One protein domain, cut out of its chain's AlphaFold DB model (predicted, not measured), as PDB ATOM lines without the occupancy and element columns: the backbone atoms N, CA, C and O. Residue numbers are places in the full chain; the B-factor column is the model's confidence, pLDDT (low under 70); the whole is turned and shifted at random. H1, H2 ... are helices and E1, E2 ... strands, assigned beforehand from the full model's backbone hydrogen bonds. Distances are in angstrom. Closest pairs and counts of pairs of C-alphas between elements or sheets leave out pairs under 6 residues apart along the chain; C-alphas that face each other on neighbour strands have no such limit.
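AT A GLANCE: This is residues 4 to 107 of the 108 residues of an uncharacterized protein of Mycoplasma sp. CAG:472 (UniProt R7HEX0). A three-stranded sheet, E1 E2 E3, at one end, a two-stranded hairpin, E4 E5, in the middle and the helix H2 at the far end follow one another in a loose row, with the short helix H1 at the turn from sheet to hairpin. The long link of residues 31 to 42 loops far out from the middle, and residues 75 to 95 run from E5 back towards the sheet before they reach H2. The printed part has 104 residues, with two named helices and five named strands in the order E1 E2 E3 H1 E4 E5 H2; both sheets are antiparallel. The class is mixed, helices and strands, with 44 residues, under half, in named elements. The whole is compact, with a radius of gyration of the C-alphas of 13.8 A and spans of 36 by 35 by 25 A.

IN THESE COORDINATES: E1, residues 11 to 17, begins at C-alpha 11 (-5.132, 5.265, -51.630) and is 17.8 A long. E2 is residues 25 to 30, 16.5 A, and E3 is residues 43 to 47, 13.7 A. H1, residues 48 to 55, begins at C-alpha 48 (-16.717, 11.079, -53.531) and is 10.5 A long. E4 is residues 60 to 63 and E5 residues 71 to 74. H2, residues 96 to 105, is 14.6 A long and ends at C-alpha 105 (-18.892, 12.335, -27.818).

HOW THE PARTS SIT: E1, E2 and E3 form a meander, each strand the antiparallel neighbour of the one before; E1 and E3 are its edge strands. In the hairpin E1 and E2, N 13 and O 28 are within hydrogen-bond range at 2.9 A; in the hairpin E2 and E3, N 27 and O 46 are at 2.8 A. H1 is on this sheet at a height over the sheet of 9.8 A, and only just stands up from it, rising 40.1 degrees. The closest C-alphas of E2 and H1 are those of Thr 25 and Lys 48, 5.5 A apart. H1 and E5 are near each other, with 5 pairs of C-alphas within 10 A. E4 and E5 are an antiparallel hairpin, with N 62 and O 72 at 2.9 A. E3 and E5 are only just apart, their closest C-alphas 8.0 A from each other. H2 is apart from E4 and H1, and is not on the three-stranded sheet. In H1 and H2 every O i to N i+4 pair is within hydrogen-bond range.

THE WHOLE: The C-alphas farthest apart, those of Glu 23 and Glu 37, are 39.5 A from each other. The printed part has no cut. The links E2 to E3, 12 residues, and E5 to H2, 21 residues, are long; within the latter, residues 80 to 81 pair antiparallel with residues 73 to 74 of E5. Mean pLDDT of the printed part is 83.9, and it is under 70 at residues 4 to 8, 32 to 40 and 106 to 107.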
ATOM      1  N   ILE A   4      -2.702   4.181 -40.340       60.28
ATOM      2  CA  ILE A   4      -4.165   4.314 -40.433       60.28
ATOM      3  C   ILE A   4      -4.681   5.745 -40.187       60.28
ATOM      4  O   ILE A   4      -5.661   6.161 -40.798       60.28
ATOM      5  N   TYR A   5      -4.051   6.515 -39.293       58.94
ATOM      6  CA  TYR A   5      -4.560   7.841 -38.907       58.94
ATOM      7  C   TYR A   5      -4.090   8.978 -39.824       58.94
ATOM      8  O   TYR A   5      -4.469  10.127 -39.607       58.94
ATOM      9  N   ASN A   6      -3.256   8.693 -40.829       68.50
ATOM     10  CA  ASN A   6      -2.775   9.708 -41.759       68.50
ATOM     11  C   ASN A   6      -3.513   9.592 -43.097       68.50
ATOM     12  O   ASN A   6      -3.159   8.760 -43.929       68.50
ATOM     13  N   ILE A   7      -4.491  10.477 -43.320       68.19
ATOM     14  CA  ILE A   7      -5.273  10.547 -44.567       68.19
ATOM     15  C   ILE A   7      -4.405  10.684 -45.823       68.19
ATOM     16  O   ILE A   7      -4.767  10.184 -46.882       68.19
ATOM     17  N   ASN A   8      -3.214  11.280 -45.704       69.44
ATOM     18  CA  ASN A   8      -2.284  11.427 -46.828       69.44
ATOM     19  C   ASN A   8      -1.684  10.093 -47.301       69.44
ATOM     20  O   ASN A   8      -1.044  10.052 -48.347       69.44
ATOM     21  N   LEU A   9      -1.836   9.022 -46.518       74.62
ATOM     22  CA  LEU A   9      -1.413   7.672 -46.889       74.62
ATOM     23  C   LEU A   9      -2.554   6.853 -47.499       74.62
ATOM     24  O   LEU A   9      -2.318   5.727 -47.933       74.62
ATOM     25  N   TRP A  10      -3.779   7.380 -47.523       83.88
ATOM     26  CA  TRP A  10      -4.904   6.659 -48.096       83.88
ATOM     27  C   TRP A  10      -4.804   6.621 -49.616       83.88
ATOM     28  O   TRP A  10      -4.375   7.578 -50.261       83.88
ATOM     29  N   GLN A  11      -5.228   5.503 -50.195       87.19
ATOM     30  CA  GLN A  11      -5.132   5.265 -51.630       87.19
ATOM     31  C   GLN A  11      -6.500   4.922 -52.197       87.19
ATOM     32  O   GLN A  11      -7.163   4.005 -51.715       87.19
ATOM     33  N   ILE A  12      -6.909   5.638 -53.244       89.38
ATOM     34  CA  ILE A  12      -8.053   5.248 -54.069       89.38
ATOM     35  C   ILE A  12      -7.582   4.125 -54.992       89.38
ATOM     36  O   ILE A  12      -6.656   4.320 -55.778       89.38
ATOM     37  N   VAL A  13      -8.215   2.958 -54.888       92.19
ATOM     38  CA  VAL A  13      -7.874   1.781 -55.703       92.19
ATOM     39  C   VAL A  13      -8.866   1.538 -56.831       92.19
ATOM     40  O   VAL A  13      -8.469   1.047 -57.883       92.19
ATOM     41  N   LEU A  14     -10.136   1.903 -56.637       92.56
ATOM     42  CA  LEU A  14     -11.179   1.826 -57.660       92.56
ATOM     43  C   LEU A  14     -12.115   3.031 -57.572       92.56
ATOM     44  O   LEU A  14     -12.372   3.561 -56.492       92.56
ATOM     45  N   GLU A  15     -12.670   3.397 -58.722       94.44
ATOM     46  CA  GLU A  15     -13.738   4.381 -58.877       94.44
ATOM     47  C   GLU A  15     -14.912   3.724 -59.612       94.44
ATOM     48  O   GLU A  15     -14.719   2.978 -60.576       94.44
ATOM     49  N   GLY A  16     -16.132   3.989 -59.154       93.25
ATOM     50  CA  GLY A  16     -17.357   3.512 -59.785       93.25
ATOM     51  C   GLY A  16     -18.540   4.429 -59.503       93.25
ATOM     52  O   GLY A  16     -18.407   5.447 -58.831       93.25
ATOM     53  N   GLN A  17     -19.712   4.061 -60.016       93.25
ATOM     54  CA  GLN A  17     -20.960   4.780 -59.756       93.25
ATOM     55  C   GLN A  17     -21.832   3.990 -58.781       93.25
ATOM     56  O   GLN A  17     -21.936   2.759 -58.876       93.25
ATOM     57  N   ASN A  18     -22.469   4.695 -57.851       89.50
ATOM     58  CA  ASN A  18     -23.455   4.125 -56.952       89.50
ATOM     59  C   ASN A  18     -24.671   3.652 -57.764       89.50
ATOM     60  O   ASN A  18     -25.272   4.402 -58.528       89.50
ATOM     61  N   LYS A  19     -25.051   2.381 -57.612       88.12
ATOM     62  CA  LYS A  19     -26.171   1.804 -58.376       88.12
ATOM     63  C   LYS A  19     -27.529   2.396 -57.996       88.12
ATOM     64  O   LYS A  19     -28.445   2.336 -58.810       88.12
ATOM     65  N   LEU A  20     -27.668   2.894 -56.768       86.94
ATOM     66  CA  LEU A  20     -28.912   3.475 -56.258       86.94
ATOM     67  C   LEU A  20     -29.005   4.976 -56.550       86.94
ATOM     68  O   LEU A  20     -30.109   5.487 -56.708       86.94
ATOM     69  N   LEU A  21     -27.857   5.652 -56.651       88.19
ATOM     70  CA  LEU A  21     -27.721   7.083 -56.928       88.19
ATOM     71  C   LEU A  21     -26.688   7.275 -58.055       88.19
ATOM     72  O   LEU A  21     -25.517   7.486 -57.764       88.19
ATOM     73  N   PRO A  22     -27.062   7.136 -59.338       87.06
ATOM     74  CA  PRO A  22     -26.109   7.107 -60.457       87.06
ATOM     75  C   PRO A  22     -25.237   8.360 -60.630       87.06
ATOM     76  O   PRO A  22     -24.236   8.314 -61.341       87.06
ATOM     77  N   GLU A  23     -25.631   9.474 -60.023       87.25
ATOM     78  CA  GLU A  23     -24.874  10.722 -59.928       87.25
ATOM     79  C   GLU A  23     -23.788  10.712 -58.834       87.25
ATOM     80  O   GLU A  23     -22.919  11.587 -58.817       87.25
ATOM     81  N   ASP A  24     -23.823   9.736 -57.925       89.12
ATOM     82  CA  ASP A  24     -22.886   9.588 -56.816       89.12
ATOM     83  C   ASP A  24     -21.727   8.664 -57.209       89.12
ATOM     84  O   ASP A  24     -21.857   7.442 -57.333       89.12
ATOM     85  N   THR A  25     -20.553   9.265 -57.386       94.81
ATOM     86  CA  THR A  25     -19.308   8.521 -57.594       94.81
ATOM     87  C   THR A  25     -18.840   7.926 -56.271       94.81
ATOM     88  O   THR A  25     -18.798   8.618 -55.256       94.81
ATOM     89  N   VAL A  26     -18.448   6.654 -56.278       95.56
ATOM     90  CA  VAL A  26     -17.975   5.918 -55.101       95.56
ATOM     91  C   VAL A  26     -16.540   5.471 -55.327       95.56
ATOM     92  O   VAL A  26     -16.211   4.881 -56.359       95.56
ATOM     93  N   TYR A  27     -15.695   5.716 -54.333       95.25
ATOM     94  CA  TYR A  27     -14.320   5.247 -54.290       95.25
ATOM     95  C   TYR A  27     -14.207   4.005 -53.421       95.25
ATOM     96  O   TYR A  27     -14.760   3.963 -52.323       95.25
ATOM     97  N   GLN A  28     -13.442   3.020 -53.886       93.75
ATOM     98  CA  GLN A  28     -12.840   2.038 -52.996       93.75
ATOM     99  C   GLN A  28     -11.494   2.584 -52.532       93.75
ATOM    100  O   GLN A  28     -10.659   2.973 -53.351       93.75
ATOM    101  N   MET A  29     -11.285   2.593 -51.223       90.81
ATOM    102  CA  MET A  29     -10.113   3.168 -50.588       90.81
ATOM    103  C   MET A  29      -9.416   2.167 -49.683       90.81
ATOM    104  O   MET A  29     -10.079   1.468 -48.921       90.81
ATOM    105  N   ILE A  30      -8.085   2.171 -49.717       87.94
ATOM    106  CA  ILE A  30      -7.238   1.606 -48.667       87.94
ATOM    107  C   ILE A  30      -6.930   2.742 -47.695       87.94
ATOM    108  O   ILE A  30      -6.274   3.713 -48.073       87.94
ATOM    109  N   ILE A  31      -7.404   2.633 -46.454       81.38
ATOM    110  CA  ILE A  31      -7.255   3.690 -45.437       81.38
ATOM    111  C   ILE A  31      -6.295   3.315 -44.301       81.38
ATOM    112  O   ILE A  31      -6.199   4.001 -43.284       81.38
ATOM    113  N   GLY A  32      -5.567   2.213 -44.459       69.81
ATOM    114  CA  GLY A  32      -4.483   1.858 -43.562       69.81
ATOM    115  C   GLY A  32      -3.924   0.468 -43.816       69.81
ATOM    116  O   GLY A  32      -4.669  -0.471 -44.092       69.81
ATOM    117  N   HIS A  33      -2.608   0.356 -43.666       59.75
ATOM    118  CA  HIS A  33      -1.852  -0.889 -43.608       59.75
ATOM    119  C   HIS A  33      -0.890  -0.815 -42.411       59.75
ATOM    120  O   HIS A  33      -0.551   0.277 -41.962       59.75
ATOM    121  N   SER A  34      -0.454  -1.945 -41.855       57.69
ATOM    122  CA  SER A  34       0.702  -1.978 -40.948       57.69
ATOM    123  C   SER A  34       1.671  -3.041 -41.416       57.69
ATOM    124  O   SER A  34       1.286  -4.170 -41.696       57.69
ATOM    125  N   ILE A  35       2.949  -2.682 -41.429       51.16
ATOM    126  CA  ILE A  35       4.055  -3.602 -41.711       51.16
ATOM    127  C   ILE A  35       4.346  -4.491 -40.481       51.16
ATOM    128  O   ILE A  35       4.952  -5.551 -40.599       51.16
ATOM    129  N   LYS A  36       3.900  -4.081 -39.282       55.84
ATOM    130  CA  LYS A  36       3.909  -4.926 -38.077       55.84
ATOM    131  C   LYS A  36       2.659  -5.800 -38.077       55.84
ATOM    132  O   LYS A  36       1.568  -5.252 -38.219       55.84
ATOM    133  N   GLU A  37       2.862  -7.101 -37.885       54.00
ATOM    134  CA  GLU A  37       1.998  -8.268 -38.159       54.00
ATOM    135  C   GLU A  37       0.527  -8.235 -37.676       54.00
ATOM    136  O   GLU A  37      -0.222  -9.159 -37.974       54.00
ATOM    137  N   ASP A  38       0.062  -7.173 -37.017       59.19
ATOM    138  CA  ASP A  38      -1.226  -7.153 -36.312       59.19
ATOM    139  C   ASP A  38      -2.308  -6.254 -36.931       59.19
ATOM    140  O   ASP A  38      -3.399  -6.150 -36.367       59.19
ATOM    141  N   ILE A  39      -2.054  -5.569 -38.055       60.62
ATOM    142  CA  ILE A  39      -3.085  -4.741 -38.710       60.62
ATOM    143  C   ILE A  39      -3.157  -5.065 -40.199       60.62
ATOM    144  O   ILE A  39      -2.371  -4.565 -41.005       60.62
ATOM    145  N   CYS A  40      -4.147  -5.885 -40.552       66.38
ATOM    146  CA  CYS A  40      -4.532  -6.130 -41.936       66.38
ATOM    147  C   CYS A  40      -4.954  -4.832 -42.631       66.38
ATOM    148  O   CYS A  40      -5.533  -3.945 -42.000       66.38
ATOM    149  N   GLU A  41      -4.723  -4.775 -43.942       78.06
ATOM    150  CA  GLU A  41      -5.232  -3.725 -44.821       78.06
ATOM    151  C   GLU A  41      -6.722  -3.451 -44.550       78.06
ATOM    152  O   GLU A  41      -7.544  -4.376 -44.476       78.06
ATOM    153  N   ILE A  42      -7.069  -2.178 -44.354       84.44
ATOM    154  CA  ILE A  42      -8.455  -1.739 -44.185       84.44
ATOM    155  C   ILE A  42      -8.911  -1.109 -45.490       84.44
ATOM    156  O   ILE A  42      -8.521   0.012 -45.822       84.44
ATOM    157  N   THR A  43      -9.781  -1.837 -46.183       87.81
ATOM    158  CA  THR A  43     -10.366  -1.414 -47.452       87.81
ATOM    159  C   THR A  43     -11.848  -1.124 -47.275       87.81
ATOM    160  O   THR A  43     -12.560  -1.886 -46.619       87.81
ATOM    161  N   MET A  44     -12.319  -0.021 -47.851       90.06
ATOM    162  CA  MET A  44     -13.694   0.448 -47.685       90.06
ATOM    163  C   MET A  44     -14.222   1.174 -48.919       90.06
ATOM    164  O   MET A  44     -13.440   1.644 -49.739       90.06
ATOM    165  N   PHE A  45     -15.544   1.320 -49.015       92.62
ATOM    166  CA  PHE A  45     -16.179   2.210 -49.984       92.62
ATOM    167  C   PHE A  45     -16.592   3.531 -49.331       92.62
ATOM    168  O   PHE A  45     -17.044   3.537 -48.186       92.62
ATOM    169  N   ILE A  46     -16.467   4.633 -50.066       93.81
ATOM    170  CA  ILE A  46     -16.896   5.969 -49.642       93.81
ATOM    171  C   ILE A  46     -17.388   6.771 -50.850       93.81
ATOM    172  O   ILE A  46     -16.804   6.694 -51.931       93.81
ATOM    173  N   SER A  47     -18.460   7.543 -50.688       95.31
ATOM    174  CA  SER A  47     -18.900   8.485 -51.722       95.31
ATOM    175  C   SER A  47     -17.868   9.595 -51.908       95.31
ATOM    176  O   SER A  47     -17.307  10.109 -50.938       95.31
ATOM    177  N   LYS A  48     -17.658  10.017 -53.155       94.69
ATOM    178  CA  LYS A  48     -16.717  11.079 -53.531       94.69
ATOM    179  C   LYS A  48     -16.930  12.348 -52.708       94.69
ATOM    180  O   LYS A  48     -15.966  12.898 -52.190       94.69
ATOM    181  N   ILE A  49     -18.185  12.755 -52.523       94.25
ATOM    182  CA  ILE A  49     -18.551  13.936 -51.729       94.25
ATOM    183  C   ILE A  49     -18.069  13.798 -50.278       94.25
ATOM    184  O   ILE A  49     -17.502  14.729 -49.712       94.25
ATOM    185  N   ASN A  50     -18.262  12.629 -49.667       94.56
ATOM    186  CA  ASN A  50     -17.821  12.386 -48.294       94.56
ATOM    187  C   ASN A  50     -16.292  12.395 -48.199       94.56
ATOM    188  O   ASN A  50     -15.737  12.985 -47.276       94.56
ATOM    189  N   TYR A  51     -15.610  11.805 -49.181       93.25
ATOM    190  CA  TYR A  51     -14.153  11.841 -49.263       93.25
ATOM    191  C   TYR A  51     -13.598  13.266 -49.428       93.25
ATOM    192  O   TYR A  51     -12.668  13.649 -48.722       93.25
ATOM    193  N   GLU A  52     -14.190  14.086 -50.295       93.75
ATOM    194  CA  GLU A  52     -13.794  15.489 -50.472       93.75
ATOM    195  C   GLU A  52     -13.984  16.301 -49.181       93.75
ATOM    196  O   GLU A  52     -13.115  17.092 -48.812       93.75
ATOM    197  N   ASN A  53     -15.068  16.062 -48.437       95.38
ATOM    198  CA  ASN A  53     -15.275  16.690 -47.130       95.38
ATOM    199  C   ASN A  53     -14.234  16.255 -46.085       95.38
ATOM    200  O   ASN A  53     -13.842  17.077 -45.253       95.38
ATOM    201  N   LEU A  54     -13.745  15.010 -46.141       91.94
ATOM    202  CA  LEU A  54     -12.633  14.551 -45.298       91.94
ATOM    203  C   LEU A  54     -11.318  15.249 -45.658       91.94
ATOM    204  O   LEU A  54     -10.611  15.711 -44.765       91.94
ATOM    205  N   LEU A  55     -11.005  15.373 -46.953       90.44
ATOM    206  CA  LEU A  55      -9.807  16.088 -47.413       90.44
ATOM    207  C   LEU A  55      -9.818  17.565 -47.003       90.44
ATOM    208  O   LEU A  55      -8.779  18.116 -46.643       90.44
ATOM    209  N   ASN A  56     -10.997  18.189 -47.023       92.38
ATOM    210  CA  ASN A  56     -11.184  19.578 -46.614       92.38
ATOM    211  C   ASN A  56     -11.254  19.761 -45.084       92.38
ATOM    212  O   ASN A  56     -11.383  20.892 -44.618       92.38
ATOM    213  N   GLY A  57     -11.191  18.678 -44.302       90.38
ATOM    214  CA  GLY A  57     -11.278  18.718 -42.839       90.38
ATOM    215  C   GLY A  57     -12.652  19.124 -42.296       90.38
ATOM    216  O   GLY A  57     -12.750  19.520 -41.137       90.38
ATOM    217  N   VAL A  58     -13.699  19.058 -43.125       95.81
ATOM    218  CA  VAL A  58     -15.087  19.339 -42.727       95.81
ATOM    219  C   VAL A  58     -15.669  18.138 -41.992       95.81
ATOM    220  O   VAL A  58     -16.316  18.290 -40.960       95.81
ATOM    221  N   TYR A  59     -15.411  16.941 -42.518       94.50
ATOM    222  CA  TYR A  59     -15.776  15.677 -41.886       94.50
ATOM    223  C   TYR A  59     -14.559  15.065 -41.205       94.50
ATOM    224  O   TYR A  59     -13.412  15.419 -41.489       94.50
ATOM    225  N   HIS A  60     -14.803  14.083 -40.346       91.06
ATOM    226  CA  HIS A  60     -13.735  13.279 -39.769       91.06
ATOM    227  C   HIS A  60     -14.140  11.809 -39.688       91.06
ATOM    228  O   HIS A  60     -15.322  11.468 -39.682       91.06
ATOM    229  N   ILE A  61     -13.144  10.925 -39.627       89.62
ATOM    230  CA  ILE A  61     -13.380   9.499 -39.411       89.62
ATOM    231  C   ILE A  61     -12.760   9.015 -38.111       89.62
ATOM    232  O   ILE A  61     -11.765   9.556 -37.622       89.62
ATOM    233  N   ARG A  62     -13.307   7.911 -37.613       87.62
ATOM    234  CA  ARG A  62     -12.687   7.087 -36.579       87.62
ATOM    235  C   ARG A  62     -12.484   5.683 -37.117       87.62
ATOM    236  O   ARG A  62     -13.398   5.104 -37.704       87.62
ATOM    237  N   VAL A  63     -11.288   5.143 -36.902       85.12
ATOM    238  CA  VAL A  63     -10.910   3.816 -37.391       85.12
ATOM    239  C   VAL A  63     -10.673   2.875 -36.220       85.12
ATOM    240  O   VAL A  63      -9.893   3.167 -35.317       85.12
ATOM    241  N   TYR A  64     -11.325   1.721 -36.271       85.00
ATOM    242  CA  TYR A  64     -11.277   0.654 -35.281       85.00
ATOM    243  C   TYR A  64     -10.857  -0.645 -35.984       85.00
ATOM    244  O   TYR A  64     -11.711  -1.409 -36.433       85.00
ATOM    245  N   PRO A  65      -9.548  -0.932 -36.102       78.88
ATOM    246  CA  PRO A  65      -9.045  -2.014 -36.957       78.88
ATOM    247  C   PRO A  65      -9.590  -3.411 -36.635       78.88
ATOM    248  O   PRO A  65      -9.700  -4.259 -37.520       78.88
ATOM    249  N   TYR A  66      -9.950  -3.627 -35.370       78.50
ATOM    250  CA  TYR A  66     -10.423  -4.902 -34.827       78.50
ATOM    251  C   TYR A  66     -11.950  -4.960 -34.655       78.50
ATOM    252  O   TYR A  66     -12.465  -5.865 -34.002       78.50
ATOM    253  N   ALA A  67     -12.678  -3.976 -35.183       82.19
ATOM    254  CA  ALA A  67     -14.132  -3.937 -35.132       82.19
ATOM    255  C   ALA A  67     -14.792  -4.642 -36.320       82.19
ATOM    256  O   ALA A  67     -14.183  -4.783 -37.379       82.19
ATOM    257  N   THR A  68     -16.062  -5.025 -36.141       83.12
ATOM    258  CA  THR A  68     -16.942  -5.452 -37.238       83.12
ATOM    259  C   THR A  68     -17.077  -4.318 -38.253       83.12
ATOM    260  O   THR A  68     -16.675  -4.463 -39.402       83.12
ATOM    261  N   GLU A  69     -17.538  -3.153 -37.792       86.38
ATOM    262  CA  GLU A  69     -17.552  -1.923 -38.580       86.38
ATOM    263  C   GLU A  69     -16.245  -1.170 -38.360       86.38
ATOM    264  O   GLU A  69     -16.061  -0.513 -37.342       86.38
ATOM    265  N   LYS A  70     -15.280  -1.283 -39.268       86.06
ATOM    266  CA  LYS A  70     -13.930  -0.750 -39.011       86.06
ATOM    267  C   LYS A  70     -13.836   0.768 -39.082       86.06
ATOM    268  O   LYS A  70     -12.897   1.331 -38.528       86.06
ATOM    269  N   VAL A  71     -14.760   1.430 -39.773       88.50
ATOM    270  CA  VAL A  71     -14.661   2.861 -40.069       88.50
ATOM    271  C   VAL A  71     -15.996   3.529 -39.838       88.50
ATOM    272  O   VAL A  71     -17.010   3.086 -40.366       88.50
ATOM    273  N   LEU A  72     -15.972   4.608 -39.068       90.75
ATOM    274  CA  LEU A  72     -17.127   5.453 -38.804       90.75
ATOM    275  C   LEU A  72     -16.846   6.856 -39.340       90.75
ATOM    276  O   LEU A  72     -15.757   7.383 -39.104       90.75
ATOM    277  N   LEU A  73     -17.814   7.433 -40.051       91.88
ATOM    278  CA  LEU A  73     -17.745   8.774 -40.631       91.88
ATOM    279  C   LEU A  73     -18.658   9.722 -39.865       91.88
ATOM    280  O   LEU A  73     -19.822   9.409 -39.621       91.88
ATOM    281  N   PHE A  74     -18.137  10.895 -39.536       92.62
ATOM    282  CA  PHE A  74     -18.863  11.923 -38.814       92.62
ATOM    283  C   PHE A  74     -18.889  13.217 -39.619       92.62
ATOM    284  O   PHE A  74     -17.861  13.640 -40.162       92.62
ATOM    285  N   ASP A  75     -20.072  13.824 -39.686       93.81
ATOM    286  CA  ASP A  75     -20.283  15.118 -40.328       93.81
ATOM    287  C   ASP A  75     -19.722  16.282 -39.480       93.81
ATOM    288  O   ASP A  75     -19.149  16.090 -38.399       93.81
ATOM    289  N   GLU A  76     -19.901  17.516 -39.948       94.44
ATOM    290  CA  GLU A  76     -19.426  18.729 -39.271       94.44
ATOM    291  C   GLU A  76     -20.111  19.003 -37.920       94.44
ATOM    292  O   GLU A  76     -19.655  19.844 -37.140       94.44
ATOM    293  N   LYS A  77     -21.218  18.309 -37.636       93.38
ATOM    294  CA  LYS A  77     -22.001  18.407 -36.399       93.38
ATOM    295  C   LYS A  77     -21.789  17.196 -35.488       93.38
ATOM    296  O   LYS A  77     -22.516  17.053 -34.506       93.38
ATOM    297  N   ASN A  78     -20.801  16.348 -35.785       89.25
ATOM    298  CA  ASN A  78     -20.530  15.081 -35.100       89.25
ATOM    299  C   ASN A  78     -21.679  14.062 -35.194       89.25
ATOM    300  O   ASN A  78     -21.776  13.156 -34.359       89.25
ATOM    301  N   ASN A  79     -22.553  14.169 -36.196       90.12
ATOM    302  CA  ASN A  79     -23.505  13.103 -36.470       90.12
ATOM    303  C   ASN A  79     -22.790  11.979 -37.208       90.12
ATOM    304  O   ASN A  79     -22.068  12.206 -38.177       90.12
ATOM    305  N   LEU A  80     -23.043  10.756 -36.761       89.50
ATOM    306  CA  LEU A  80     -22.616   9.557 -37.462       89.50
ATOM    307  C   LEU A  80     -23.421   9.427 -38.762       89.50
ATOM    308  O   LEU A  80     -24.646   9.299 -38.719       89.50
ATOM    309  N   ILE A  81     -22.729   9.454 -39.896       91.88
ATOM    310  CA  ILE A  81     -23.321   9.361 -41.232       91.88
ATOM    311  C   ILE A  81     -22.731   8.179 -42.001       91.88
ATOM    312  O   ILE A  81     -21.646   7.678 -41.703       91.88
ATOM    313  N   SER A  82     -23.456   7.725 -43.016       92.06
ATOM    314  CA  SER A  82     -22.987   6.649 -43.876       92.06
ATOM    315  C   SER A  82     -21.831   7.092 -44.761       92.06
ATOM    316  O   SER A  82     -21.822   8.191 -45.309       92.06
ATOM    317  N   LEU A  83     -20.878   6.188 -44.965       92.81
ATOM    318  CA  LEU A  83     -19.737   6.406 -45.853       92.81
ATOM    319  C   LEU A  83     -20.152   6.545 -47.318       92.81
ATOM    320  O   LEU A  83     -19.585   7.360 -48.045       92.81
ATOM    321  N   VAL A  84     -21.149   5.765 -47.733       93.44
ATOM    322  CA  VAL A  84     -21.727   5.789 -49.078       93.44
ATOM    323  C   VAL A  84     -23.143   6.355 -48.995       93.44
ATOM    324  O   VAL A  84     -23.952   5.898 -48.185       93.44
ATOM    325  N   ASN A  85     -23.445   7.346 -49.829       87.50
ATOM    326  CA  ASN A  85     -24.749   7.993 -49.891       87.50
ATOM    327  C   ASN A  85     -25.844   6.988 -50.272       87.50
ATOM    328  O   ASN A  85     -25.652   6.116 -51.120       87.50
ATOM    329  N   GLY A  86     -27.010   7.104 -49.635       82.75
ATOM    330  CA  GLY A  86     -28.134   6.193 -49.872       82.75
ATOM    331  C   GLY A  86     -27.915   4.762 -49.364       82.75
ATOM    332  O   GLY A  86     -28.755   3.900 -49.613       82.75
ATOM    333  N   PHE A  87     -26.814   4.499 -48.655       84.19
ATOM    334  CA  PHE A  87     -26.590   3.256 -47.928       84.19
ATOM    335  C   PHE A  87     -26.797   3.507 -46.435       84.19
ATOM    336  O   PHE A  87     -26.326   4.515 -45.919       84.19
ATOM    337  N   GLU A  88     -27.478   2.614 -45.724       77.81
ATOM    338  CA  GLU A  88     -27.587   2.680 -44.263       77.81
ATOM    339  C   GLU A  88     -26.613   1.681 -43.641       77.81
ATOM    340  O   GLU A  88     -26.592   0.505 -44.004       77.81
ATOM    341  N   ILE A  89     -25.790   2.148 -42.704       71.81
ATOM    342  CA  ILE A  89     -24.943   1.264 -41.904       71.81
ATOM    343  C   ILE A  89     -25.771   0.774 -40.715       71.81
ATOM    344  O   ILE A  89     -26.376   1.569 -39.996       71.81
ATOM    345  N   ASN A  90     -25.790  -0.541 -40.492       76.19
ATOM    346  CA  ASN A  90     -26.436  -1.115 -39.318       76.19
ATOM    347  C   ASN A  90     -25.534  -0.952 -38.085       76.19
ATOM    348  O   ASN A  90     -24.661  -1.779 -37.812       76.19
ATOM    349  N   TYR A  91     -25.783   0.110 -37.323       75.12
ATOM    350  CA  TYR A  91     -25.018   0.435 -36.122       75.12
ATOM    351  C   TYR A  91     -25.352  -0.434 -34.898       75.12
ATOM    352  O   TYR A  91     -24.655  -0.341 -33.888       75.12
ATOM    353  N   ASP A  92     -26.345  -1.324 -34.972       80.19
ATOM    354  CA  ASP A  92     -26.606  -2.284 -33.888       80.19
ATOM    355  C   ASP A  92     -25.469  -3.316 -33.760       80.19
ATOM    356  O   ASP A  92     -25.290  -3.928 -32.709       80.19
ATOM    357  N   ASN A  93     -24.651  -3.469 -34.808       80.69
ATOM    358  CA  ASN A  93     -23.493  -4.368 -34.838       80.69
ATOM    359  C   ASN A  93     -22.181  -3.710 -34.374       80.69
ATOM    360  O   ASN A  93     -21.104  -4.302 -34.521       80.69
ATOM    361  N   LEU A  94     -22.239  -2.488 -33.832       86.06
ATOM    362  CA  LEU A  94     -21.062  -1.827 -33.273       86.06
ATOM    363  C   LEU A  94     -20.542  -2.585 -32.049       86.06
ATOM    364  O   LEU A  94     -21.298  -3.062 -31.204       86.06
ATOM    365  N   ASN A  95     -19.220  -2.675 -31.923       86.81
ATOM    366  CA  ASN A  95     -18.609  -3.329 -30.772       86.81
ATOM    367  C   ASN A  95     -18.550  -2.402 -29.540       86.81
ATOM    368  O   ASN A  95     -18.742  -1.186 -29.621       86.81
ATOM    369  N   PHE A  96     -18.219  -2.978 -28.380       84.12
ATOM    370  CA  PHE A  96     -18.147  -2.251 -27.106       84.12
ATOM    371  C   PHE A  96     -17.224  -1.022 -27.142       84.12
ATOM    372  O   PHE A  96     -17.557   0.019 -26.575       84.12
ATOM    373  N   TYR A  97     -16.067  -1.116 -27.802       81.69
ATOM    374  CA  TYR A  97     -15.114  -0.006 -27.872       81.69
ATOM    375  C   TYR A  97     -15.693   1.181 -28.647       81.69
ATOM    376  O   TYR A  97     -15.564   2.319 -28.204       81.69
ATOM    377  N   GLN A  98     -16.396   0.905 -29.742       88.75
ATOM    378  CA  GLN A  98     -17.026   1.917 -30.589       88.75
ATOM    379  C   GLN A  98     -18.213   2.589 -29.903       88.75
ATOM    380  O   GLN A  98     -18.310   3.814 -29.900       88.75
ATOM    381  N   ILE A  99     -19.088   1.799 -29.271       87.25
ATOM    382  CA  ILE A  99     -20.265   2.314 -28.555       87.25
ATOM    383  C   ILE A  99     -19.839   3.280 -27.444       87.25
ATOM    384  O   ILE A  99     -20.416   4.361 -27.296       87.25
ATOM    385  N   ASN A 100     -18.817   2.911 -26.669       84.06
ATOM    386  CA  ASN A 100     -18.325   3.763 -25.589       84.06
ATOM    387  C   ASN A 100     -17.737   5.076 -26.104       84.06
ATOM    388  O   ASN A 100     -17.917   6.110 -25.461       84.06
ATOM    389  N   ASP A 101     -17.030   5.045 -27.232       82.81
ATOM    390  CA  ASP A 101     -16.431   6.249 -27.798       82.81
ATOM    391  C   ASP A 101     -17.507   7.207 -28.341       82.81
ATOM    392  O   ASP A 101     -17.501   8.393 -28.010       82.81
ATOM    393  N   ILE A 102     -18.516   6.681 -29.047       83.56
ATOM    394  CA  ILE A 102     -19.686   7.458 -29.504       83.56
ATOM    395  C   ILE A 102     -20.445   8.066 -28.316       83.56
ATOM    396  O   ILE A 102     -20.852   9.228 -28.344       83.56
ATOM    397  N   THR A 103     -20.640   7.296 -27.243       80.38
ATOM    398  CA  THR A 103     -21.377   7.772 -26.061       80.38
ATOM    399  C   THR A 103     -20.656   8.935 -25.379       80.38
ATOM    400  O   THR A 103     -21.307   9.875 -24.927       80.38
ATOM    401  N   LYS A 104     -19.317   8.911 -25.333       78.75
ATOM    402  CA  LYS A 104     -18.512  10.013 -24.786       78.75
ATOM    403  C   LYS A 104     -18.605  11.283 -25.627       78.75
ATOM    404  O   LYS A 104     -18.570  12.370 -25.057       78.75
ATOM    405  N   GLU A 105     -18.714  11.167 -26.947       72.94
ATOM    406  CA  GLU A 105     -18.892  12.335 -27.818       72.94
ATOM    407  C   GLU A 105     -20.244  13.003 -27.623       72.94
ATOM    408  O   GLU A 105     -20.306  14.223 -27.558       72.94
ATOM    409  N   ARG A 106     -21.311  12.221 -27.425       68.25
ATOM    410  CA  ARG A 106     -22.653  12.765 -27.153       68.25
ATOM    411  C   ARG A 106     -22.758  13.560 -25.845       68.25
ATOM    412  O   ARG A 106     -23.764  14.225 -25.629       68.25
ATOM    413  N   GLN A 107     -21.773  13.449 -24.954       67.00
ATOM    414  CA  GLN A 107     -21.747  14.130 -23.656       67.00
ATOM    415  C   GLN A 107     -20.887  15.409 -23.646       67.00
ATOM    416  O   GLN A 107     -20.803  16.051 -22.598       67.00
TER     417      GLN A 107